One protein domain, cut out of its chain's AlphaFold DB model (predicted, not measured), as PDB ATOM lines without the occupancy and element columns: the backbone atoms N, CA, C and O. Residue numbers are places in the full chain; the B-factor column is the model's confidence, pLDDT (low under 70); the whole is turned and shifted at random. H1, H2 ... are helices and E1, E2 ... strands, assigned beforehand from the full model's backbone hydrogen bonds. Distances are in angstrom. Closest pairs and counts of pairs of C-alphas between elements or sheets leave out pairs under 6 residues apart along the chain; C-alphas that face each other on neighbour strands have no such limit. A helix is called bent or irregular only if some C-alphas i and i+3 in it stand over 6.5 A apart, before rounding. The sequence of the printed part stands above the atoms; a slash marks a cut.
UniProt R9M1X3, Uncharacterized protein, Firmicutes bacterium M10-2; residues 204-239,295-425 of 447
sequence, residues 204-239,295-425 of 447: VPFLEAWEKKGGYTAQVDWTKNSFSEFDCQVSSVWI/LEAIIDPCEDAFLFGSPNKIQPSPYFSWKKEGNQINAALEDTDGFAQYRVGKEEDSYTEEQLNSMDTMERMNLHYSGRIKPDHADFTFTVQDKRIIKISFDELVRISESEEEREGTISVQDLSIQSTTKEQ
ATOM      1  N   VAL A 204      48.436 -50.093 -34.464       83.00
ATOM      2  CA  VAL A 204      49.646 -49.250 -34.448       83.00
ATOM      3  C   VAL A 204      49.873 -48.496 -35.767       83.00
ATOM      4  O   VAL A 204      50.023 -47.278 -35.720       83.00
ATOM      5  N   PRO A 205      49.792 -49.116 -36.964       84.12
ATOM      6  CA  PRO A 205      49.930 -48.380 -38.219       84.12
ATOM      7  C   PRO A 205      48.874 -47.288 -38.428       84.12
ATOM      8  O   PRO A 205      49.135 -46.337 -39.163       84.12
ATOM      9  N   PHE A 206      47.681 -47.439 -37.838       87.88
ATOM     10  CA  PHE A 206      46.602 -46.453 -37.925       87.88
ATOM     11  C   PHE A 206      46.780 -45.310 -36.913       87.88
ATOM     12  O   PHE A 206      46.355 -44.196 -37.212       87.88
ATOM     13  N   LEU A 207      47.441 -45.559 -35.772       87.38
ATOM     14  CA  LEU A 207      47.909 -44.523 -34.838       87.38
ATOM     15  C   LEU A 207      49.064 -43.716 -35.448       87.38
ATOM     16  O   LEU A 207      48.966 -42.501 -35.600       87.38
ATOM     17  N   GLU A 208      50.116 -44.396 -35.917       86.06
ATOM     18  CA  GLU A 208      51.298 -43.777 -36.544       86.06
ATOM     19  C   GLU A 208      50.968 -42.991 -37.829       86.06
ATOM     20  O   GLU A 208      51.771 -42.191 -38.319       86.06
ATOM     21  N   ALA A 209      49.796 -43.218 -38.428       88.75
ATOM     22  CA  ALA A 209      49.339 -42.444 -39.576       88.75
ATOM     23  C   ALA A 209      49.147 -40.953 -39.239       88.75
ATOM     24  O   ALA A 209      49.348 -40.111 -40.118       88.75
ATOM     25  N   TRP A 210      48.818 -40.615 -37.988       91.38
ATOM     26  CA  TRP A 210      48.723 -39.225 -37.530       91.38
ATOM     27  C   TRP A 210      50.089 -38.559 -37.406       91.38
ATOM     28  O   TRP A 210      50.275 -37.441 -37.885       91.38
ATOM     29  N   GLU A 211      51.070 -39.283 -36.871       88.56
ATOM     30  CA  GLU A 211      52.461 -38.828 -36.804       88.56
ATOM     31  C   GLU A 211      53.020 -38.526 -38.198       88.56
ATOM     32  O   GLU A 211      53.630 -37.483 -38.423       88.56
ATOM     33  N   LYS A 212      52.720 -39.385 -39.181       89.25
ATOM     34  CA  LYS A 212      53.093 -39.165 -40.589       89.25
ATOM     35  C   LYS A 212      52.381 -37.974 -41.225       89.25
ATOM     36  O   LYS A 212      52.920 -37.385 -42.159       89.25
ATOM     37  N   LYS A 213      51.171 -37.643 -40.770       90.25
ATOM     38  CA  LYS A 213      50.418 -36.488 -41.267       90.25
ATOM     39  C   LYS A 213      50.981 -35.162 -40.745       90.25
ATOM     40  O   LYS A 213      50.813 -34.144 -41.410       90.25
ATOM     41  N   GLY A 214      51.657 -35.181 -39.597       91.62
ATOM     42  CA  GLY A 214      52.312 -34.008 -39.021       91.62
ATOM     43  C   GLY A 214      51.422 -33.154 -38.115       91.62
ATOM     44  O   GLY A 214      51.843 -32.075 -37.706       91.62
ATOM     45  N   GLY A 215      50.219 -33.626 -37.774       93.94
ATOM     46  CA  GLY A 215      49.404 -33.008 -36.731       93.94
ATOM     47  C   GLY A 215      47.954 -33.485 -36.680       93.94
ATOM     48  O   GLY A 215      47.405 -33.962 -37.680       93.94
ATOM     49  N   TYR A 216      47.347 -33.347 -35.503       96.19
ATOM     50  CA  TYR A 216      45.970 -33.739 -35.209       96.19
ATOM     51  C   TYR A 216      45.411 -32.964 -34.008       96.19
ATOM     52  O   TYR A 216      46.160 -32.354 -33.243       96.19
ATOM     53  N   THR A 217      44.092 -33.037 -33.836       95.94
ATOM     54  CA  THR A 217      43.404 -32.644 -32.603       95.94
ATOM     55  C   THR A 217      42.641 -33.851 -32.068       95.94
ATOM     56  O   THR A 217      41.893 -34.484 -32.816       95.94
ATOM     57  N   ALA A 218      42.852 -34.183 -30.798       95.31
ATOM     58  CA  ALA A 218      42.134 -35.213 -30.062       95.31
ATOM     59  C   ALA A 218      41.284 -34.559 -28.968       95.31
ATOM     60  O   ALA A 218      41.762 -33.689 -28.244       95.31
ATOM     61  N   GLN A 219      40.031 -34.975 -28.862       94.69
ATOM     62  CA  GLN A 219      39.120 -34.575 -27.796       94.69
ATOM     63  C   GLN A 219      38.702 -35.821 -27.028       94.69
ATOM     64  O   GLN A 219      38.156 -36.743 -27.630       94.69
ATOM     65  N   VAL A 220      38.980 -35.840 -25.731       93.00
ATOM     66  CA  VAL A 220      38.568 -36.879 -24.792       93.00
ATOM     67  C   VAL A 220      37.345 -36.367 -24.042       93.00
ATOM     68  O   VAL A 220      37.443 -35.396 -23.297       93.00
ATOM     69  N   ASP A 221      36.211 -37.025 -24.247       91.81
ATOM     70  CA  ASP A 221      34.961 -36.768 -23.534       91.81
ATOM     71  C   ASP A 221      34.733 -37.900 -22.529       91.81
ATOM     72  O   ASP A 221      34.563 -39.059 -22.929       91.81
ATOM     73  N   TRP A 222      34.735 -37.577 -21.236       89.00
ATOM     74  CA  TRP A 222      34.538 -38.550 -20.163       89.00
ATOM     75  C   TRP A 222      33.046 -38.672 -19.839       89.00
ATOM     76  O   TRP A 222      32.390 -37.685 -19.514       89.00
ATOM     77  N   THR A 223      32.492 -39.881 -19.908       86.50
ATOM     78  CA  THR A 223      31.127 -40.161 -19.420       86.50
ATOM     79  C   THR A 223      31.141 -40.595 -17.962       86.50
ATOM     80  O   THR A 223      30.180 -40.345 -17.231       86.50
ATOM     81  N   LYS A 224      32.251 -41.196 -17.526       81.62
ATOM     82  CA  LYS A 224      32.520 -41.528 -16.133       81.62
ATOM     83  C   LYS A 224      34.023 -41.535 -15.894       81.62
ATOM     84  O   LYS A 224      34.764 -42.174 -16.631       81.62
ATOM     85  N   ASN A 225      34.479 -40.813 -14.879       75.75
ATOM     86  CA  ASN A 225      35.871 -40.857 -14.461       75.75
ATOM     87  C   ASN A 225      35.957 -40.591 -12.961       75.75
ATOM     88  O   ASN A 225      35.720 -39.479 -12.500       75.75
ATOM     89  N   SER A 226      36.282 -41.622 -12.191       64.38
ATOM     90  CA  SER A 226      36.395 -41.535 -10.729       64.38
ATOM     91  C   SER A 226      37.564 -40.670 -10.236       64.38
ATOM     92  O   SER A 226      37.570 -40.300  -9.063       64.38
ATOM     93  N   PHE A 227      38.531 -40.340 -11.102       56.91
ATOM     94  CA  PHE A 227      39.769 -39.631 -10.744       56.91
ATOM     95  C   PHE A 227      39.903 -38.237 -11.376       56.91
ATOM     96  O   PHE A 227      40.784 -37.479 -10.972       56.91
ATOM     97  N   SER A 228      39.045 -37.881 -12.337       58.31
ATOM     98  CA  SER A 228      39.060 -36.576 -13.012       58.31
ATOM     99  C   SER A 228      37.933 -35.677 -12.515       58.31
ATOM    100  O   SER A 228      36.774 -36.079 -12.505       58.31
ATOM    101  N   GLU A 229      38.267 -34.428 -12.181       62.03
ATOM    102  CA  GLU A 229      37.286 -33.342 -12.007       62.03
ATOM    103  C   GLU A 229      36.828 -32.748 -13.356       62.03
ATOM    104  O   GLU A 229      35.918 -31.928 -13.393       62.03
ATOM    105  N   PHE A 230      37.454 -33.143 -14.471       72.69
ATOM    106  CA  PHE A 230      37.202 -32.594 -15.803       72.69
ATOM    107  C   PHE A 230      36.286 -33.495 -16.629       72.69
ATOM    108  O   PHE A 230      36.514 -34.704 -16.730       72.69
ATOM    109  N   ASP A 231      35.311 -32.872 -17.289       79.50
ATOM    110  CA  ASP A 231      34.364 -33.539 -18.186       79.50
ATOM    111  C   ASP A 231      34.965 -33.727 -19.594       79.50
ATOM    112  O   ASP A 231      34.574 -34.633 -20.332       79.50
ATOM    113  N   CYS A 232      35.927 -32.876 -19.979       85.06
ATOM    114  CA  CYS A 232      36.524 -32.868 -21.314       85.06
ATOM    115  C   CYS A 232      38.007 -32.467 -21.291       85.06
ATOM    116  O   CYS A 232      38.417 -31.578 -20.539       85.06
ATOM    117  N   GLN A 233      38.802 -33.090 -22.163       91.00
ATOM    118  CA  GLN A 233      40.177 -32.693 -22.452       91.00
ATOM    119  C   GLN A 233      40.398 -32.591 -23.962       91.00
ATOM    120  O   GLN A 233      40.141 -33.533 -24.707       91.00
ATOM    121  N   VAL A 234      40.925 -31.462 -24.433       92.25
ATOM    122  CA  VAL A 234      41.264 -31.248 -25.846       92.25
ATOM    123  C   VAL A 234      42.768 -31.090 -25.981       92.25
ATOM    124  O   VAL A 234      43.340 -30.151 -25.436       92.25
ATOM    125  N   SER A 235      43.397 -31.962 -26.761       94.25
ATOM    126  CA  SER A 235      44.823 -31.920 -27.073       94.25
ATOM    127  C   SER A 235      45.029 -31.698 -28.565       94.25
ATOM    128  O   SER A 235      44.385 -32.325 -29.404       94.25
ATOM    129  N   SER A 236      45.911 -30.778 -28.929       95.44
ATOM    130  CA  SER A 236      46.292 -30.539 -30.319       95.44
ATOM    131  C   SER A 236      47.794 -30.602 -30.461       95.44
ATOM    132  O   SER A 236      48.511 -29.904 -29.749       95.44
ATOM    133  N   VAL A 237      48.249 -31.416 -31.410       96.19
ATOM    134  CA  VAL A 237      49.661 -31.739 -31.610       96.19
ATOM    135  C   VAL A 237      50.046 -31.439 -33.050       96.19
ATOM    136  O   VAL A 237      49.306 -31.774 -33.980       96.19
ATOM    137  N   TRP A 238      51.204 -30.818 -33.263       96.00
ATOM    138  CA  TRP A 238      51.737 -30.565 -34.602       96.00
ATOM    139  C   TRP A 238      53.259 -30.569 -34.636       96.00
ATOM    140  O   TRP A 238      53.927 -30.447 -33.612       96.00
ATOM    141  N   ILE A 239      53.796 -30.731 -35.843       94.38
ATOM    142  CA  ILE A 239      55.230 -30.687 -36.117       94.38
ATOM    143  C   ILE A 239      55.543 -29.386 -36.846       94.38
ATOM    144  O   ILE A 239      54.909 -29.091 -37.859       94.38
ATOM    145  N   LEU A 295      51.902 -38.991 -29.480       90.25
ATOM    146  CA  LEU A 295      50.677 -39.793 -29.390       90.25
ATOM    147  C   LEU A 295      50.078 -39.874 -27.977       90.25
ATOM    148  O   LEU A 295      49.005 -40.459 -27.848       90.25
ATOM    149  N   GLU A 296      50.708 -39.268 -26.962       88.81
ATOM    150  CA  GLU A 296      50.308 -39.313 -25.541       88.81
ATOM    151  C   GLU A 296      48.808 -39.072 -25.379       88.81
ATOM    152  O   GLU A 296      48.113 -39.911 -24.836       88.81
ATOM    153  N   ALA A 297      48.258 -38.011 -25.972       85.50
ATOM    154  CA  ALA A 297      46.847 -37.660 -25.803       85.50
ATOM    155  C   ALA A 297      45.842 -38.666 -26.402       85.50
ATOM    156  O   ALA A 297      44.669 -38.661 -26.040       85.50
ATOM    157  N   ILE A 298      46.272 -39.498 -27.354       89.81
ATOM    158  CA  ILE A 298      45.446 -40.586 -27.897       89.81
ATOM    159  C   ILE A 298      45.638 -41.851 -27.059       89.81
ATOM    160  O   ILE A 298      44.700 -42.623 -26.884       89.81
ATOM    161  N   ILE A 299      46.864 -42.077 -26.594       84.44
ATOM    162  CA  ILE A 299      47.294 -43.314 -25.952       84.44
ATOM    163  C   ILE A 299      46.977 -43.333 -24.470       84.44
ATOM    164  O   ILE A 299      46.499 -44.353 -24.018       84.44
ATOM    165  N   ASP A 300      47.236 -42.260 -23.734       82.06
ATOM    166  CA  ASP A 300      47.140 -42.189 -22.274       82.06
ATOM    167  C   ASP A 300      45.779 -42.690 -21.748       82.06
ATOM    168  O   ASP A 300      45.767 -43.592 -20.910       82.06
ATOM    169  N   PRO A 301      44.619 -42.307 -22.331       80.31
ATOM    170  CA  PRO A 301      43.329 -42.839 -21.877       80.31
ATOM    171  C   PRO A 301      43.071 -44.299 -22.287       80.31
ATOM    172  O   PRO A 301      42.060 -44.884 -21.914       80.31
ATOM    173  N   CYS A 302      43.944 -44.891 -23.104       83.81
ATOM    174  CA  CYS A 302      43.874 -46.281 -23.536       83.81
ATOM    175  C   CYS A 302      45.219 -47.011 -23.415       83.81
ATOM    176  O   CYS A 302      45.474 -47.957 -24.167       83.81
ATOM    177  N   GLU A 303      46.077 -46.582 -22.477       83.25
ATOM    178  CA  GLU A 303      47.461 -47.054 -22.375       83.25
ATOM    179  C   GLU A 303      47.488 -48.569 -22.181       83.25
ATOM    180  O   GLU A 303      48.315 -49.253 -22.767       83.25
ATOM    181  N   ASP A 304      46.510 -49.106 -21.458       82.50
ATOM    182  CA  ASP A 304      46.353 -50.531 -21.167       82.50
ATOM    183  C   ASP A 304      46.201 -51.419 -22.396       82.50
ATOM    184  O   ASP A 304      46.660 -52.568 -22.414       82.50
ATOM    185  N   ALA A 305      45.605 -50.874 -23.455       83.88
ATOM    186  CA  ALA A 305      45.507 -51.555 -24.733       83.88
ATOM    187  C   ALA A 305      46.886 -51.685 -25.410       83.88
ATOM    188  O   ALA A 305      47.041 -52.427 -26.380       83.88
ATOM    189  N   PHE A 306      47.925 -51.013 -24.920       83.81
ATOM    190  CA  PHE A 306      49.243 -50.987 -25.532       83.81
ATOM    191  C   PHE A 306      50.363 -51.326 -24.535       83.81
ATOM    192  O   PHE A 306      50.282 -51.092 -23.337       83.81
ATOM    193  N   LEU A 307      51.450 -51.918 -25.031       74.06
ATOM    194  CA  LEU A 307      52.678 -52.087 -24.254       74.06
ATOM    195  C   LEU A 307      53.725 -51.056 -24.665       74.06
ATOM    196  O   LEU A 307      53.988 -50.865 -25.857       74.06
ATOM    197  N   PHE A 308      54.411 -50.518 -23.655       66.75
ATOM    198  CA  PHE A 308      55.513 -49.561 -23.768       66.75
ATOM    199  C   PHE A 308      56.788 -50.203 -23.214       66.75
ATOM    200  O   PHE A 308      57.209 -49.943 -22.094       66.75
ATOM    201  N   GLY A 309      57.356 -51.153 -23.964       52.59
ATOM    202  CA  GLY A 309      58.482 -51.984 -23.500       52.59
ATOM    203  C   GLY A 309      59.819 -51.719 -24.200       52.59
ATOM    204  O   GLY A 309      60.802 -52.415 -23.967       52.59
ATOM    205  N   SER A 310      59.884 -50.778 -25.138       46.59
ATOM    206  CA  SER A 310      61.118 -50.441 -25.857       46.59
ATOM    207  C   SER A 310      61.070 -48.984 -26.288       46.59
ATOM    208  O   SER A 310      59.993 -48.529 -26.668       46.59
ATOM    209  N   PRO A 311      62.207 -48.267 -26.321       53.66
ATOM    210  CA  PRO A 311      62.232 -46.803 -26.334       53.66
ATOM    211  C   PRO A 311      61.679 -46.130 -27.601       53.66
ATOM    212  O   PRO A 311      61.916 -44.948 -27.773       53.66
ATOM    213  N   ASN A 312      61.003 -46.839 -28.517       54.34
ATOM    214  CA  ASN A 312      60.473 -46.272 -29.766       54.34
ATOM    215  C   ASN A 312      59.311 -47.069 -30.402       54.34
ATOM    216  O   ASN A 312      59.089 -46.933 -31.607       54.34
ATOM    217  N   LYS A 313      58.640 -47.995 -29.698       63.44
ATOM    218  CA  LYS A 313      57.589 -48.811 -30.341       63.44
ATOM    219  C   LYS A 313      56.407 -49.086 -29.432       63.44
ATOM    220  O   LYS A 313      56.537 -49.836 -28.470       63.44
ATOM    221  N   ILE A 314      55.256 -48.588 -29.862       73.81
ATOM    222  CA  ILE A 314      53.939 -48.978 -29.369       73.81
ATOM    223  C   ILE A 314      53.618 -50.362 -29.930       73.81
ATOM    224  O   ILE A 314      53.819 -50.623 -31.121       73.81
ATOM    225  N   GLN A 315      53.128 -51.262 -29.084       78.25
ATOM    226  CA  GLN A 315      52.664 -52.584 -29.505       78.25
ATOM    227  C   GLN A 315      51.292 -52.877 -28.904       78.25
ATOM    228  O   GLN A 315      51.046 -52.454 -27.779       78.25
ATOM    229  N   PRO A 316      50.404 -53.605 -29.606       80.94
ATOM    230  CA  PRO A 316      49.161 -54.074 -29.006       80.94
ATOM    231  C   PRO A 316      49.451 -54.946 -27.784       80.94
ATOM    232  O   PRO A 316      50.352 -55.790 -27.822       80.94
ATOM    233  N   SER A 317      48.673 -54.759 -26.723       83.31
ATOM    234  CA  SER A 317      48.798 -55.555 -25.509       83.31
ATOM    235  C   SER A 317      48.427 -57.023 -25.761       83.31
ATOM    236  O   SER A 317      47.362 -57.292 -26.326       83.31
ATOM    237  N   PRO A 318      49.282 -57.994 -25.374       82.31
ATOM    238  CA  PRO A 318      49.033 -59.418 -25.585       82.31
ATOM    239  C   PRO A 318      47.971 -59.984 -24.635       82.31
ATOM    240  O   PRO A 318      47.500 -61.092 -24.864       82.31
ATOM    241  N   TYR A 319      47.604 -59.239 -23.590       86.12
ATOM    242  CA  TYR A 319      46.571 -59.622 -22.624       86.12
ATOM    243  C   TYR A 319      45.152 -59.339 -23.130       86.12
ATOM    244  O   TYR A 319      44.170 -59.833 -22.574       86.12
ATOM    245  N   PHE A 320      45.052 -58.559 -24.206       87.25
ATOM    246  CA  PHE A 320      43.805 -58.238 -24.875       87.25
ATOM    247  C   PHE A 320      43.600 -59.167 -26.065       87.25
ATOM    248  O   PHE A 320      44.515 -59.430 -26.852       87.25
ATOM    249  N   SER A 321      42.364 -59.614 -26.246       85.62
ATOM    250  CA  SER A 321      41.921 -60.136 -27.530       85.62
ATOM    251  C   SER A 321      41.715 -58.994 -28.501       85.62
ATOM    252  O   SER A 321      41.116 -57.980 -28.163       85.62
ATOM    253  N   TRP A 322      42.186 -59.170 -29.732       86.56
ATOM    254  CA  TRP A 322      42.067 -58.158 -30.775       86.56
ATOM    255  C   TRP A 322      41.247 -58.691 -31.935       86.56
ATOM    256  O   TRP A 322      41.658 -59.631 -32.624       86.56
ATOM    257  N   LYS A 323      40.106 -58.060 -32.198       86.94
ATOM    258  CA  LYS A 323      39.196 -58.458 -33.272       86.94
ATOM    259  C   LYS A 323      38.900 -57.280 -34.183       86.94
ATOM    260  O   LYS A 323      38.587 -56.193 -33.726       86.94
ATOM    261  N   LYS A 324      38.976 -57.495 -35.496       84.56
ATOM    262  CA  LYS A 324      38.580 -56.489 -36.484       84.56
ATOM    263  C   LYS A 324      37.197 -56.812 -37.039       84.56
ATOM    264  O   LYS A 324      37.001 -57.901 -37.571       84.56
ATOM    265  N   GLU A 325      36.291 -55.844 -36.988       84.69
ATOM    266  CA  GLU A 325      34.926 -55.940 -37.507       84.69
ATOM    267  C   GLU A 325      34.627 -54.716 -38.377       84.69
ATOM    268  O   GLU A 325      34.446 -53.600 -37.900       84.69
ATOM    269  N   GLY A 326      34.644 -54.901 -39.701       86.25
ATOM    270  CA  GLY A 326      34.475 -53.796 -40.644       86.25
ATOM    271  C   GLY A 326      35.548 -52.711 -40.476       86.25
ATOM    272  O   GLY A 326      36.739 -52.952 -40.715       86.25
ATOM    273  N   ASN A 327      35.108 -51.505 -40.114       89.81
ATOM    274  CA  ASN A 327      35.965 -50.353 -39.843       89.81
ATOM    275  C   ASN A 327      36.361 -50.223 -38.362       89.81
ATOM    276  O   ASN A 327      37.067 -49.282 -38.018       89.81
ATOM    277  N   GLN A 328      35.943 -51.151 -37.504       91.44
ATOM    278  CA  GLN A 328      36.271 -51.165 -36.084       91.44
ATOM    279  C   GLN A 328      37.326 -52.224 -35.771       91.44
ATOM    280  O   GLN A 328      37.404 -53.277 -36.413       91.44
ATOM    281  N   ILE A 329      38.165 -51.923 -34.790       91.88
ATOM    282  CA  ILE A 329      39.083 -52.859 -34.157       91.88
ATOM    283  C   ILE A 329      38.770 -52.824 -32.668       91.88
ATOM    284  O   ILE A 329      38.868 -51.769 -32.058       91.88
ATOM    285  N   ASN A 330      38.395 -53.963 -32.107       91.81
ATOM    286  CA  ASN A 330      38.003 -54.101 -30.716       91.81
ATOM    287  C   ASN A 330      39.134 -54.799 -29.965       91.81
ATOM    288  O   ASN A 330      39.657 -55.808 -30.456       91.81
ATOM    289  N   ALA A 331      39.501 -54.255 -28.812       91.81
ATOM    290  CA  ALA A 331      40.396 -54.867 -27.849       91.81
ATOM    291  C   ALA A 331      39.602 -55.153 -26.578       91.81
ATOM    292  O   ALA A 331      39.073 -54.217 -25.993       91.81
ATOM    293  N   ALA A 332      39.514 -56.412 -26.170       91.56
ATOM    294  CA  ALA A 332      38.839 -56.798 -24.933       91.56
ATOM    295  C   ALA A 332      39.812 -57.574 -24.056       91.56
ATOM    296  O   ALA A 332      40.436 -58.530 -24.531       91.56
ATOM    297  N   LEU A 333      39.976 -57.151 -22.807       90.81
ATOM    298  CA  LEU A 333      40.894 -57.789 -21.873       90.81
ATOM    299  C   LEU A 333      40.445 -59.230 -21.584       90.81
ATOM    300  O   LEU A 333      39.378 -59.456 -21.019       90.81
ATOM    301  N   GLU A 334      41.264 -60.214 -21.963       88.44
ATOM    302  CA  GLU A 334      40.964 -61.638 -21.742       88.44
ATOM    303  C   GLU A 334      41.752 -62.219 -20.567       88.44
ATOM    304  O   GLU A 334      41.223 -63.028 -19.803       88.44
ATOM    305  N   ASP A 335      43.011 -61.808 -20.407       85.69
ATOM    306  CA  ASP A 335      43.898 -62.299 -19.354       85.69
ATOM    307  C   ASP A 335      44.102 -61.236 -18.274       85.69
ATOM    308  O   ASP A 335      45.143 -60.586 -18.174       85.69
ATOM    309  N   THR A 336      43.065 -61.052 -17.463       84.00
ATOM    310  CA  THR A 336      43.049 -60.100 -16.345       84.00
ATOM    311  C   THR A 336      44.139 -60.391 -15.304       84.00
ATOM    312  O   THR A 336      44.736 -59.459 -14.770       84.00
ATOM    313  N   ASP A 337      44.439 -61.666 -15.030       81.75
ATOM    314  CA  ASP A 337      45.476 -62.061 -14.063       81.75
ATOM    315  C   ASP A 337      46.889 -61.826 -14.611       81.75
ATOM    316  O   ASP A 337      47.741 -61.273 -13.910       81.75
ATOM    317  N   GLY A 338      47.144 -62.213 -15.864       82.75
ATOM    318  CA  GLY A 338      48.417 -61.955 -16.532       82.75
ATOM    319  C   GLY A 338      48.676 -60.463 -16.723       82.75
ATOM    320  O   GLY A 338      49.807 -60.011 -16.537       82.75
ATOM    321  N   PHE A 339      47.633 -59.685 -17.018       83.19
ATOM    322  CA  PHE A 339      47.734 -58.236 -17.154       83.19
ATOM    323  C   PHE A 339      48.036 -57.536 -15.829       83.19
ATOM    324  O   PHE A 339      48.927 -56.689 -15.780       83.19
ATOM    325  N   ALA A 340      47.369 -57.927 -14.737       79.81
ATOM    326  CA  ALA A 340      47.680 -57.409 -13.406       79.81
ATOM    327  C   ALA A 340      49.140 -57.721 -13.019       79.81
ATOM    328  O   ALA A 340      49.888 -56.833 -12.621       79.81
ATOM    329  N   GLN A 341      49.604 -58.959 -13.237       77.62
ATOM    330  CA  GLN A 341      51.009 -59.323 -12.998       77.62
ATOM    331  C   GLN A 341      51.990 -58.490 -13.832       77.62
ATOM    332  O   GLN A 341      53.040 -58.095 -13.327       77.62
ATOM    333  N   TYR A 342      51.650 -58.203 -15.089       79.25
ATOM    334  CA  TYR A 342      52.442 -57.316 -15.935       79.25
ATOM    335  C   TYR A 342      52.506 -55.888 -15.392       79.25
ATOM    336  O   TYR A 342      53.601 -55.331 -15.321       79.25
ATOM    337  N   ARG A 343      51.367 -55.308 -14.984       77.38
ATOM    338  CA  ARG A 343      51.324 -53.963 -14.389       77.38
ATOM    339  C   ARG A 343      52.201 -53.888 -13.135       77.38
ATOM    340  O   ARG A 343      53.005 -52.966 -13.046       77.38
ATOM    341  N   VAL A 344      52.140 -54.889 -12.243       74.62
ATOM    342  CA  VAL A 344      53.058 -54.989 -11.083       74.62
ATOM    343  C   VAL A 344      54.516 -54.977 -11.536       74.62
ATOM    344  O   VAL A 344      55.303 -54.191 -11.024       74.62
ATOM    345  N   GLY A 345      54.878 -55.829 -12.502       73.62
ATOM    346  CA  GLY A 345      56.254 -55.914 -12.991       73.62
ATOM    347  C   GLY A 345      56.756 -54.596 -13.592       73.62
ATOM    348  O   GLY A 345      57.858 -54.162 -13.277       73.62
ATOM    349  N   LYS A 346      55.930 -53.916 -14.401       73.06
ATOM    350  CA  LYS A 346      56.255 -52.600 -14.982       73.06
ATOM    351  C   LYS A 346      56.454 -51.538 -13.898       73.06
ATOM    352  O   LYS A 346      57.366 -50.719 -14.001       73.06
ATOM    353  N   GLU A 347      55.598 -51.532 -12.881       70.94
ATOM    354  CA  GLU A 347      55.688 -50.587 -11.770       70.94
ATOM    355  C   GLU A 347      56.956 -50.827 -10.942       70.94
ATOM    356  O   GLU A 347      57.669 -49.873 -10.661       70.94
ATOM    357  N   GLU A 348      57.306 -52.081 -10.642       69.94
ATOM    358  CA  GLU A 348      58.559 -52.434  -9.959       69.94
ATOM    359  C   GLU A 348      59.803 -52.027 -10.772       69.94
ATOM    360  O   GLU A 348      60.735 -51.446 -10.214       69.94
ATOM    361  N   ASP A 349      59.793 -52.246 -12.092       69.94
ATOM    362  CA  ASP A 349      60.893 -51.893 -13.003       69.94
ATOM    363  C   ASP A 349      61.068 -50.373 -13.199       69.94
ATOM    364  O   ASP A 349      62.113 -49.918 -13.672       69.94
ATOM    365  N   SER A 350      60.060 -49.571 -12.841       68.00
ATOM    366  CA  SER A 350      60.093 -48.107 -12.982       68.00
ATOM    367  C   SER A 350      60.946 -47.414 -11.912       68.00
ATOM    368  O   SER A 350      61.246 -46.225 -12.041       68.00
ATOM    369  N   TYR A 351      61.373 -48.142 -10.875       68.12
ATOM    370  CA  TYR A 351      62.174 -47.612  -9.774       68.12
ATOM    371  C   TYR A 351      63.520 -48.328  -9.681       68.12
ATOM    372  O   TYR A 351      63.629 -49.542  -9.834       68.12
ATOM    373  N   THR A 352      64.580 -47.580  -9.379       71.94
ATOM    374  CA  THR A 352      65.879 -48.194  -9.084       71.94
ATOM    375  C   THR A 352      65.837 -48.937  -7.748       71.94
ATOM    376  O   THR A 352      65.064 -48.598  -6.850       71.94
ATOM    377  N   GLU A 353      66.726 -49.916  -7.563       70.75
ATOM    378  CA  GLU A 353      66.856 -50.644  -6.292       70.75
ATOM    379  C   GLU A 353      67.105 -49.688  -5.107       70.75
ATOM    380  O   GLU A 353      66.616 -49.905  -4.001       70.75
ATOM    381  N   GLU A 354      67.811 -48.579  -5.337       74.38
ATOM    382  CA  GLU A 354      68.057 -47.537  -4.337       74.38
ATOM    383  C   GLU A 354      66.784 -46.731  -4.010       74.38
ATOM    384  O   GLU A 354      66.507 -46.483  -2.836       74.38
ATOM    385  N   GLN A 355      65.957 -46.405  -5.015       73.12
ATOM    386  CA  GLN A 355      64.652 -45.757  -4.825       73.12
ATOM    387  C   GLN A 355      63.675 -46.666  -4.068       73.12
ATOM    388  O   GLN A 355      63.114 -46.239  -3.058       73.12
ATOM    389  N   LEU A 356      63.550 -47.934  -4.470       71.50
ATOM    390  CA  LEU A 356      62.713 -48.926  -3.784       71.50
ATOM    391  C   LEU A 356      63.155 -49.152  -2.333       71.50
ATOM    392  O   LEU A 356      62.327 -49.313  -1.436       71.50
ATOM    393  N   ASN A 357      64.466 -49.137  -2.073       73.81
ATOM    394  CA  ASN A 357      65.002 -49.275  -0.720       73.81
ATOM    395  C   ASN A 357      64.791 -48.026   0.144       73.81
ATOM    396  O   ASN A 357      64.711 -48.161   1.368       73.81
ATOM    397  N   SER A 358      64.691 -46.846  -0.476       75.00
ATOM    398  CA  SER A 358      64.451 -45.571   0.206       75.00
ATOM    399  C   SER A 358      62.984 -45.327   0.578       75.00
ATOM    400  O   SER A 358      62.728 -44.580   1.519       75.00
ATOM    401  N   MET A 359      62.044 -45.987  -0.106       80.12
ATOM    402  CA  MET A 359      60.612 -45.917   0.198       80.12
ATOM    403  C   MET A 359      60.296 -46.572   1.540       80.12
ATOM    404  O   MET A 359      60.865 -47.617   1.885       80.12
ATOM    405  N   ASP A 360      59.353 -46.022   2.294       79.44
ATOM    406  CA  ASP A 360      58.897 -46.670   3.522       79.44
ATOM    407  C   ASP A 360      58.037 -47.926   3.239       79.44
ATOM    408  O   ASP A 360      57.751 -48.287   2.095       79.44
ATOM    409  N   THR A 361      57.672 -48.674   4.283       70.81
ATOM    410  CA  THR A 361      56.884 -49.909   4.129       70.81
ATOM    411  C   THR A 361      55.470 -49.654   3.597       70.81
ATOM    412  O   THR A 361      54.970 -50.476   2.836       70.81
ATOM    413  N   MET A 362      54.833 -48.539   3.964       66.12
ATOM    414  CA  MET A 362      53.521 -48.134   3.449       66.12
ATOM    415  C   MET A 362      53.618 -47.677   1.992       66.12
ATOM    416  O   MET A 362      52.787 -48.079   1.187       66.12
ATOM    417  N   GLU A 363      54.646 -46.909   1.629       62.12
ATOM    418  CA  GLU A 363      54.917 -46.500   0.247       62.12
ATOM    419  C   GLU A 363      55.165 -47.712  -0.649       62.12
ATOM    420  O   GLU A 363      54.524 -47.836  -1.686       62.12
ATOM    421  N   ARG A 364      55.995 -48.668  -0.211       64.50
ATOM    422  CA  ARG A 364      56.192 -49.936  -0.934       64.50
ATOM    423  C   ARG A 364      54.906 -50.750  -1.026       64.50
ATOM    424  O   ARG A 364      54.610 -51.304  -2.078       64.50
ATOM    425  N   MET A 365      54.124 -50.831   0.052       60.94
ATOM    426  CA  MET A 365      52.837 -51.533   0.033       60.94
ATOM    427  C   MET A 365      51.827 -50.883  -0.917       60.94
ATOM    428  O   MET A 365      51.102 -51.622  -1.575       60.94
ATOM    429  N   ASN A 366      51.803 -49.551  -1.006       60.53
ATOM    430  CA  ASN A 366      50.939 -48.797  -1.914       60.53
ATOM    431  C   ASN A 366      51.388 -48.925  -3.375       60.53
ATOM    432  O   ASN A 366      50.538 -49.109  -4.240       60.53
ATOM    433  N   LEU A 367      52.700 -48.926  -3.633       59.59
ATOM    434  CA  LEU A 367      53.281 -49.253  -4.940       59.59
ATOM    435  C   LEU A 367      52.830 -50.649  -5.391       59.59
ATOM    436  O   LEU A 367      52.259 -50.833  -6.453       59.59
ATOM    437  N   HIS A 368      52.967 -51.652  -4.522       55.66
ATOM    438  CA  HIS A 368      52.487 -53.004  -4.817       55.66
ATOM    439  C   HIS A 368      50.956 -53.116  -4.871       55.66
ATOM    440  O   HIS A 368      50.445 -54.178  -5.234       55.66
ATOM    441  N   TYR A 369      50.217 -52.082  -4.459       53.69
ATOM    442  CA  TYR A 369      48.762 -52.104  -4.440       53.69
ATOM    443  C   TYR A 369      48.199 -51.841  -5.833       53.69
ATOM    444  O   TYR A 369      47.312 -52.586  -6.233       53.69
ATOM    445  N   SER A 370      48.747 -50.878  -6.587       53.00
ATOM    446  CA  SER A 370      48.202 -50.433  -7.881       53.00
ATOM    447  C   SER A 370      48.334 -51.490  -8.993       53.00
ATOM    448  O   SER A 370      47.363 -51.787  -9.691       53.00
ATOM    449  N   GLY A 371      49.470 -52.193  -9.069       52.06
ATOM    450  CA  GLY A 371      49.626 -53.325  -9.988       52.06
ATOM    451  C   GLY A 371      48.803 -54.572  -9.618       52.06
ATOM    452  O   GLY A 371      48.467 -55.374 -10.488       52.06
ATOM    453  N   ARG A 372      48.442 -54.770  -8.341       59.44
ATOM    454  CA  ARG A 372      47.629 -55.927  -7.902       59.44
ATOM    455  C   ARG A 372      46.141 -55.752  -8.157       59.44
ATOM    456  O   ARG A 372      45.379 -56.695  -7.928       59.44
ATOM    457  N   ILE A 373      45.724 -54.567  -8.591       69.38
ATOM    458  CA  ILE A 373      44.322 -54.303  -8.846       69.38
ATOM    459  C   ILE A 373      43.962 -54.915 -10.189       69.38
ATOM    460  O   ILE A 373      44.350 -54.447 -11.258       69.38
ATOM    461  N   LYS A 374      43.243 -56.025 -10.095       75.62
ATOM    462  CA  LYS A 374      42.715 -56.733 -11.241       75.62
ATOM    463  C   LYS A 374      41.543 -55.917 -11.801       75.62
ATOM    464  O   LYS A 374      40.567 -55.743 -11.069       75.62
ATOM    465  N   PRO A 375      41.616 -55.417 -13.045       80.38
ATOM    466  CA  PRO A 375      40.437 -54.850 -13.688       80.38
ATOM    467  C   PRO A 375      39.367 -55.940 -13.821       80.38
ATOM    468  O   PRO A 375      39.669 -57.078 -14.200       80.38
ATOM    469  N   ASP A 376      38.126 -55.588 -13.489       84.75
ATOM    470  CA  ASP A 376      36.958 -56.442 -13.711       84.75
ATOM    471  C   ASP A 376      36.724 -56.587 -15.223       84.75
ATOM    472  O   ASP A 376      36.500 -57.698 -15.714       84.75
ATOM    473  N   HIS A 377      36.862 -55.481 -15.963       87.75
ATOM    474  CA  HIS A 377      36.924 -55.450 -17.423       87.75
ATOM    475  C   HIS A 377      37.721 -54.240 -17.923       87.75
ATOM    476  O   HIS A 377      37.868 -53.241 -17.222       87.75
ATOM    477  N   ALA A 378      38.226 -54.350 -19.150       89.81
ATOM    478  CA  ALA A 378      38.793 -53.242 -19.907       89.81
ATOM    479  C   ALA A 378      38.541 -53.501 -21.397       89.81
ATOM    480  O   ALA A 378      39.075 -54.461 -21.963       89.81
ATOM    481  N   ASP A 379      37.721 -52.659 -22.016       92.81
ATOM    482  CA  ASP A 379      37.291 -52.784 -23.401       92.81
ATOM    483  C   ASP A 379      37.589 -51.501 -24.178       92.81
ATOM    484  O   ASP A 379      37.306 -50.388 -23.740       92.81
ATOM    485  N   PHE A 380      38.127 -51.663 -25.385       94.44
ATOM    486  CA  PHE A 380      38.463 -50.575 -26.293       94.44
ATOM    487  C   PHE A 380      37.907 -50.857 -27.683       94.44
ATOM    488  O   PHE A 380      38.041 -51.951 -28.225       94.44
ATOM    489  N   THR A 381      37.330 -49.842 -28.315       95.19
ATOM    490  CA  THR A 381      36.848 -49.898 -29.697       95.19
ATOM    491  C   THR A 381      37.471 -48.771 -30.505       95.19
ATOM    492  O   THR A 381      37.108 -47.604 -30.368       95.19
ATOM    493  N   PHE A 382      38.384 -49.125 -31.405       94.56
ATOM    494  CA  PHE A 382      39.073 -48.217 -32.312       94.56
ATOM    495  C   PHE A 382      38.338 -48.166 -33.654       94.56
ATOM    496  O   PHE A 382      38.340 -49.126 -34.424       94.56
ATOM    497  N   THR A 383      37.733 -47.026 -33.976       95.81
ATOM    498  CA  THR A 383      37.085 -46.793 -35.271       95.81
ATOM    499  C   THR A 383      38.080 -46.183 -36.252       95.81
ATOM    500  O   THR A 383      38.625 -45.100 -36.029       95.81
ATOM    501  N   VAL A 384      38.295 -46.878 -37.368       92.56
ATOM    502  CA  VAL A 384      39.263 -46.527 -38.407       92.56
ATOM    503  C   VAL A 384      38.550 -45.997 -39.646       92.56
ATOM    504  O   VAL A 384      37.697 -46.663 -40.227       92.56
ATOM    505  N   GLN A 385      38.965 -44.832 -40.128       89.88
ATOM    506  CA  GLN A 385      38.530 -44.273 -41.403       89.88
ATOM    507  C   GLN A 385      39.739 -43.712 -42.151       89.88
ATOM    508  O   GLN A 385      40.642 -43.135 -41.555       89.88
ATOM    509  N   ASP A 386      39.803 -43.928 -43.467       87.62
ATOM    510  CA  ASP A 386      40.905 -43.449 -44.316       87.62
ATOM    511  C   ASP A 386      42.301 -43.791 -43.766       87.62
ATOM    512  O   ASP A 386      43.229 -42.982 -43.806       87.62
ATOM    513  N   LYS A 387      42.442 -45.022 -43.249       86.44
ATOM    514  CA  LYS A 387      43.667 -45.564 -42.630       86.44
ATOM    515  C   LYS A 387      44.160 -44.781 -41.401       86.44
ATOM    516  O   LYS A 387      45.345 -44.838 -41.089       86.44
ATOM    517  N   ARG A 388      43.271 -44.076 -40.709       90.12
ATOM    518  CA  ARG A 388      43.542 -43.361 -39.459       90.12
ATOM    519  C   ARG A 388      42.477 -43.712 -38.437       90.12
ATOM    520  O   ARG A 388      41.355 -44.047 -38.810       90.12
ATOM    521  N   ILE A 389      42.821 -43.633 -37.162       92.44
ATOM    522  CA  ILE A 389      41.820 -43.724 -36.096       92.44
ATOM    523  C   ILE A 389      41.122 -42.377 -35.999       92.44
ATOM    524  O   ILE A 389      41.791 -41.350 -35.934       92.44
ATOM    525  N   ILE A 390      39.793 -42.403 -36.030       95.25
ATOM    526  CA  ILE A 390      38.950 -41.205 -35.923       95.25
ATOM    527  C   ILE A 390      38.162 -41.160 -34.617       95.25
ATOM    528  O   ILE A 390      37.728 -40.094 -34.193       95.25
ATOM    529  N   LYS A 391      37.962 -42.319 -33.985       96.62
ATOM    530  CA  LYS A 391      37.272 -42.430 -32.708       96.62
ATOM    531  C   LYS A 391      37.795 -43.625 -31.926       96.62
ATOM    532  O   LYS A 391      38.009 -44.683 -32.515       96.62
ATOM    533  N   ILE A 392      37.944 -43.463 -30.622       96.00
ATOM    534  CA  ILE A 392      38.196 -44.531 -29.660       96.00
ATOM    535  C   ILE A 392      37.069 -44.465 -28.637       96.00
ATOM    536  O   ILE A 392      36.777 -43.392 -28.126       96.00
ATOM    537  N   SER A 393      36.402 -45.580 -28.382       95.31
ATOM    538  CA  SER A 393      35.524 -45.743 -27.219       95.31
ATOM    539  C   SER A 393      36.226 -46.660 -26.236       95.31
ATOM    540  O   SER A 393      36.810 -47.650 -26.676       95.31
ATOM    541  N   PHE A 394      36.188 -46.327 -24.953       93.62
ATOM    542  CA  PHE A 394      36.827 -47.122 -23.915       93.62
ATOM    543  C   PHE A 394      35.936 -47.218 -22.679       93.62
ATOM    544  O   PHE A 394      35.194 -46.283 -22.377       93.62
ATOM    545  N   ASP A 395      36.018 -48.362 -22.015       92.38
ATOM    546  CA  ASP A 395      35.298 -48.695 -20.791       92.38
ATOM    547  C   ASP A 395      36.197 -49.608 -19.945       92.38
ATOM    548  O   ASP A 395      36.519 -50.730 -20.344       92.38
ATOM    549  N   GLU A 396      36.656 -49.103 -18.805       88.38
ATOM    550  CA  GLU A 396      37.436 -49.842 -17.819       88.38
ATOM    551  C   GLU A 396      36.755 -49.742 -16.455       88.38
ATOM    552  O   GLU A 396      36.453 -48.646 -15.976       88.38
ATOM    553  N   LEU A 397      36.584 -50.890 -15.800       86.81
ATOM    554  CA  LEU A 397      36.137 -50.977 -14.416       86.81
ATOM    555  C   LEU A 397      37.158 -51.742 -13.590       86.81
ATOM    556  O   LEU A 397      37.569 -52.860 -13.912       86.81
ATOM    557  N   VAL A 398      37.501 -51.156 -12.458       81.88
ATOM    558  CA  VAL A 398      38.475 -51.669 -11.516       81.88
ATOM    559  C   VAL A 398      37.837 -51.713 -10.128       81.88
ATOM    560  O   VAL A 398      37.311 -50.716  -9.633       81.88
ATOM    561  N   ARG A 399      37.871 -52.876  -9.467       73.31
ATOM    562  CA  ARG A 399      37.337 -53.039  -8.107       73.31
ATOM    563  C   ARG A 399      38.438 -53.096  -7.064       73.31
ATOM    564  O   ARG A 399      39.285 -53.987  -7.069       73.31
ATOM    565  N   ILE A 400      38.364 -52.181  -6.103       70.81
ATOM    566  CA  ILE A 400      39.329 -52.042  -5.015       70.81
ATOM    567  C   ILE A 400      38.600 -52.257  -3.694       70.81
ATOM    568  O   ILE A 400      38.098 -51.316  -3.083       70.81
ATOM    569  N   SER A 401      38.554 -53.507  -3.231       71.56
ATOM    570  CA  SER A 401      37.879 -53.915  -1.988       71.56
ATOM    571  C   SER A 401      36.390 -53.515  -1.924       71.56
ATOM    572  O   SER A 401      35.543 -54.301  -2.335       71.56
ATOM    573  N   GLU A 402      36.068 -52.319  -1.416       66.88
ATOM    574  CA  GLU A 402      34.701 -51.775  -1.276       66.88
ATOM    575  C   GLU A 402      34.433 -50.557  -2.184       66.88
ATOM    576  O   GLU A 402      33.325 -50.022  -2.188       66.88
ATOM    577  N   SER A 403      35.433 -50.112  -2.948       66.25
ATOM    578  CA  SER A 403      35.341 -48.993  -3.890       66.25
ATOM    579  C   SER A 403      35.462 -49.469  -5.336       66.25
ATOM    580  O   SER A 403      36.186 -50.423  -5.624       66.25
ATOM    581  N   GLU A 404      34.764 -48.784  -6.237       77.06
ATOM    582  CA  GLU A 404      34.810 -49.023  -7.679       77.06
ATOM    583  C   GLU A 404      35.441 -47.803  -8.358       77.06
ATOM    584  O   GLU A 404      35.071 -46.663  -8.066       77.06
ATOM    585  N   GLU A 405      36.398 -48.056  -9.243       79.94
ATOM    586  CA  GLU A 405      36.978 -47.075 -10.146       79.94
ATOM    587  C   GLU A 405      36.516 -47.403 -11.561       79.94
ATOM    588  O   GLU A 405      36.762 -48.498 -12.055       79.94
ATOM    589  N   GLU A 406      35.838 -46.462 -12.208       83.06
ATOM    590  CA  GLU A 406      35.326 -46.631 -13.561       83.06
ATOM    591  C   GLU A 406      35.768 -45.465 -14.438       83.06
ATOM    592  O   GLU A 406      35.650 -44.289 -14.064       83.06
ATOM    593  N   ARG A 407      36.288 -45.821 -15.610       85.50
ATOM    594  CA  ARG A 407      36.750 -44.910 -16.647       85.50
ATOM    595  C   ARG A 407      36.039 -45.273 -17.937       85.50
ATOM    596  O   ARG A 407      36.358 -46.266 -18.578       85.50
ATOM    597  N   GLU A 408      35.086 -44.441 -18.317       90.38
ATOM    598  CA  GLU A 408      34.329 -44.579 -19.553       90.38
ATOM    599  C   GLU A 408      34.374 -43.255 -20.311       90.38
ATOM    600  O   GLU A 408      34.226 -42.166 -19.739       90.38
ATOM    601  N   GLY A 409      34.588 -43.342 -21.617       92.38
ATOM    602  CA  GLY A 409      34.600 -42.160 -22.452       92.38
ATOM    603  C   GLY A 409      34.865 -42.439 -23.916       92.38
ATOM    604  O   GLY A 409      34.906 -43.577 -24.403       92.38
ATOM    605  N   THR A 410      35.029 -41.347 -24.654       94.75
ATOM    606  CA  THR A 410      35.400 -41.408 -26.062       94.75
ATOM    607  C   THR A 410      36.491 -40.418 -26.405       94.75
ATOM    608  O   THR A 410      36.443 -39.273 -25.979       94.75
ATOM    609  N   ILE A 411      37.430 -40.844 -27.243       95.31
ATOM    610  CA  ILE A 411      38.416 -39.977 -27.881       95.31
ATOM    611  C   ILE A 411      37.988 -39.765 -29.326       95.31
ATOM    612  O   ILE A 411      37.923 -40.725 -30.091       95.31
ATOM    613  N   SER A 412      37.729 -38.530 -29.729       96.19
ATOM    614  CA  SER A 412      37.510 -38.156 -31.127       96.19
ATOM    615  C   SER A 412      38.790 -37.550 -31.690       96.19
ATOM    616  O   SER A 412      39.301 -36.580 -31.140       96.19
ATOM    617  N   VAL A 413      39.316 -38.108 -32.783       95.88
ATOM    618  CA  VAL A 413      40.573 -37.655 -33.398       95.88
ATOM    619  C   VAL A 413      40.300 -37.127 -34.797       95.88
ATOM    620  O   VAL A 413      39.748 -37.822 -35.653       95.88
ATOM    621  N   GLN A 414      40.715 -35.891 -35.040       95.25
ATOM    622  CA  GLN A 414      40.471 -35.187 -36.288       95.25
ATOM    623  C   GLN A 414      41.719 -34.484 -36.810       95.25
ATOM    624  O   GLN A 414      42.760 -34.394 -36.155       95.25
ATOM    625  N   ASP A 415      41.596 -33.988 -38.037       93.88
ATOM    626  CA  ASP A 415      42.599 -33.123 -38.632       93.88
ATOM    627  C   ASP A 415      42.821 -31.894 -37.747       93.88
ATOM    628  O   ASP A 415      41.880 -31.359 -37.163       93.88
ATOM    629  N   LEU A 416      44.080 -31.464 -37.653       93.56
ATOM    630  CA  LEU A 416      44.491 -30.342 -36.817       93.56
ATOM    631  C   LEU A 416      43.654 -29.090 -37.112       93.56
ATOM    632  O   LEU A 416      43.692 -28.570 -38.228       93.56
ATOM    633  N   SER A 417      42.931 -28.606 -36.101       87.69
ATOM    634  CA  SER A 417      41.976 -27.497 -36.230       87.69
ATOM    635  C   SER A 417      42.507 -26.141 -35.745       87.69
ATOM    636  O   SER A 417      41.810 -25.137 -35.864       87.69
ATOM    637  N   ILE A 418      43.736 -26.089 -35.226       88.12
ATOM    638  CA  ILE A 418      44.340 -24.869 -34.672       88.12
ATOM    639  C   ILE A 418      44.776 -23.885 -35.767       88.12
ATOM    640  O   ILE A 418      45.420 -24.271 -36.751       88.12
ATOM    641  N   GLN A 419      44.482 -22.599 -35.549       89.25
ATOM    642  CA  GLN A 419      44.869 -21.491 -36.426       89.25
ATOM    643  C   GLN A 419      46.392 -21.280 -36.462       89.25
ATOM    644  O   GLN A 419      47.086 -21.462 -35.464       89.25
ATOM    645  N   SER A 420      46.936 -20.842 -37.602       88.56
ATOM    646  CA  SER A 420      48.383 -20.588 -37.738       88.56
ATOM    647  C   SER A 420      48.911 -19.545 -36.751       88.56
ATOM    648  O   SER A 420      50.008 -19.713 -36.235       88.56
ATOM    649  N   THR A 421      48.123 -18.515 -36.440       88.31
ATOM    650  CA  THR A 421      48.482 -17.475 -35.462       88.31
ATOM    651  C   THR A 421      48.715 -18.059 -34.072       88.31
ATOM    652  O   THR A 421      49.708 -17.737 -33.429       88.31
ATOM    653  N   THR A 422      47.846 -18.969 -33.640       88.62
ATOM    654  CA  THR A 422      47.971 -19.684 -32.368       88.62
ATOM    655  C   THR A 422      49.243 -20.534 -32.331       88.62
ATOM    656  O   THR A 422      49.949 -20.547 -31.325       88.62
ATOM    657  N   LYS A 423      49.580 -21.208 -33.440       91.06
ATOM    658  CA  LYS A 423      50.821 -21.997 -33.537       91.06
ATOM    659  C   LYS A 423      52.056 -21.120 -33.394       91.06
ATOM    660  O   LYS A 423      52.883 -21.398 -32.535       91.06
ATOM    661  N   GLU A 424      52.130 -20.039 -34.170       90.31
ATOM    662  CA  GLU A 424      53.248 -19.089 -34.133       90.31
ATOM    663  C   GLU A 424      53.455 -18.521 -32.721       90.31
ATOM    664  O   GLU A 424      54.588 -18.385 -32.263       90.31
ATOM    665  N   GLN A 425      52.368 -18.235 -32.000       88.31
ATOM    666  CA  GLN A 425      52.431 -17.751 -30.621       88.31
ATOM    667  C   GLN A 425      52.978 -18.798 -29.650       88.31
ATOM    668  O   GLN A 425      53.834 -18.477 -28.826       88.31
TER     669      GLN A 425
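This is residues 204 to 239 and 295 to 425 of the 447 residues of an uncharacterized protein of Firmicutes bacterium M10-2 (UniProt R9M1X3). A twisted sheet of seven strands curls round the short helix H2, which sits in its hollow near the middle of the domain, and H1 lies on the same face near the turn between E7 and E8. At the end of the sheet where E7 begins, H3, H4 and H5 form a small helical group, with residues 349 to 355 sticking out; H6 lies far off, beyond the end of E9. The printed part has 167 residues, with six named helices and nine named strands that follow each other along the chain as H1 E1 E2 H2 E3 E4 E5 E6 H3 H4 H5 E7 E8 E9 H6, and it is of mixed class, helices and strands. The large sheet is antiparallel, in the order E2 E1 E9 E8 E7 E6 E5, and E3 and E4 form a separate small hairpin. The whole is compact, with a radius of gyration of the C-alphas of 17.7 A and spans of 52 by 41 by 32 A.

H1, residues 204 to 213, begins at C-alpha 204 (49.646, -49.250, -34.448). E1 is residues 215 to 225, 27.2 A long, and bends by 65 degrees at residue 222; E2 is 232 to 239. After the cut come H2, 295 to 305, E3, 306 to 308, E4, 314 to 316, E5, 320 to 325, and E6, 328 to 333. H3, 336 to 349, is 19.9 A long; H4 is 353 to 358 and H5 361 to 371. E7, 375 to 385, E8, 388 to 400, and E9, 403 to 415, are 29.7, 35.8 and 38.9 A long; E8 bends by 57 degrees at 391. H6, 420 to 425, ends at C-alpha 425 (52.431, -17.751, -30.621).

E7, E8 and E9 form a meander, each strand the antiparallel neighbour of the one before; N 379 and O 395 are 2.8 A apart, N 411 and O 392 2.8 A. Between E1 and E9, N 219 and O 412 are 2.9 A apart. H1 and H2 are on one face of the sheet E2 E1 E9 E8 E7 E6 E5, which gives two layers, helices on one face of a sheet; H1 and H2 are close but not clearly touching, the closest C-alphas, of Glu 211 and Leu 295, 7.7 A apart. H3 only grazes the sheet with residues 336 to 340. It touches H5 at a steep tilt of 44 degrees, opposite ways, the closest C-alphas, of Val 344 and Gly 371, 4.0 A apart. Every O i to N i+4 pair is within hydrogen-bond range in H3, H4 and H6, against 4 of 6 in H1, 6 of 7 in H5 and 3 of 7 in H2, where 5 of 8 O i to N i+3 pairs are; H2 is irregular, with C-alphas 301 and 304 8.3 A apart.

The C-alphas farthest apart, of Thr 361 and Thr 421, are 51.9 A apart. Residues 240 to 294 are not printed, and C-alphas 239 and 295 are 12.2 A apart across the cut. Of the links printed whole, none is long. Mean pLDDT of the printed part is 81.9; 28 residues are under 70, among them 362 to 373.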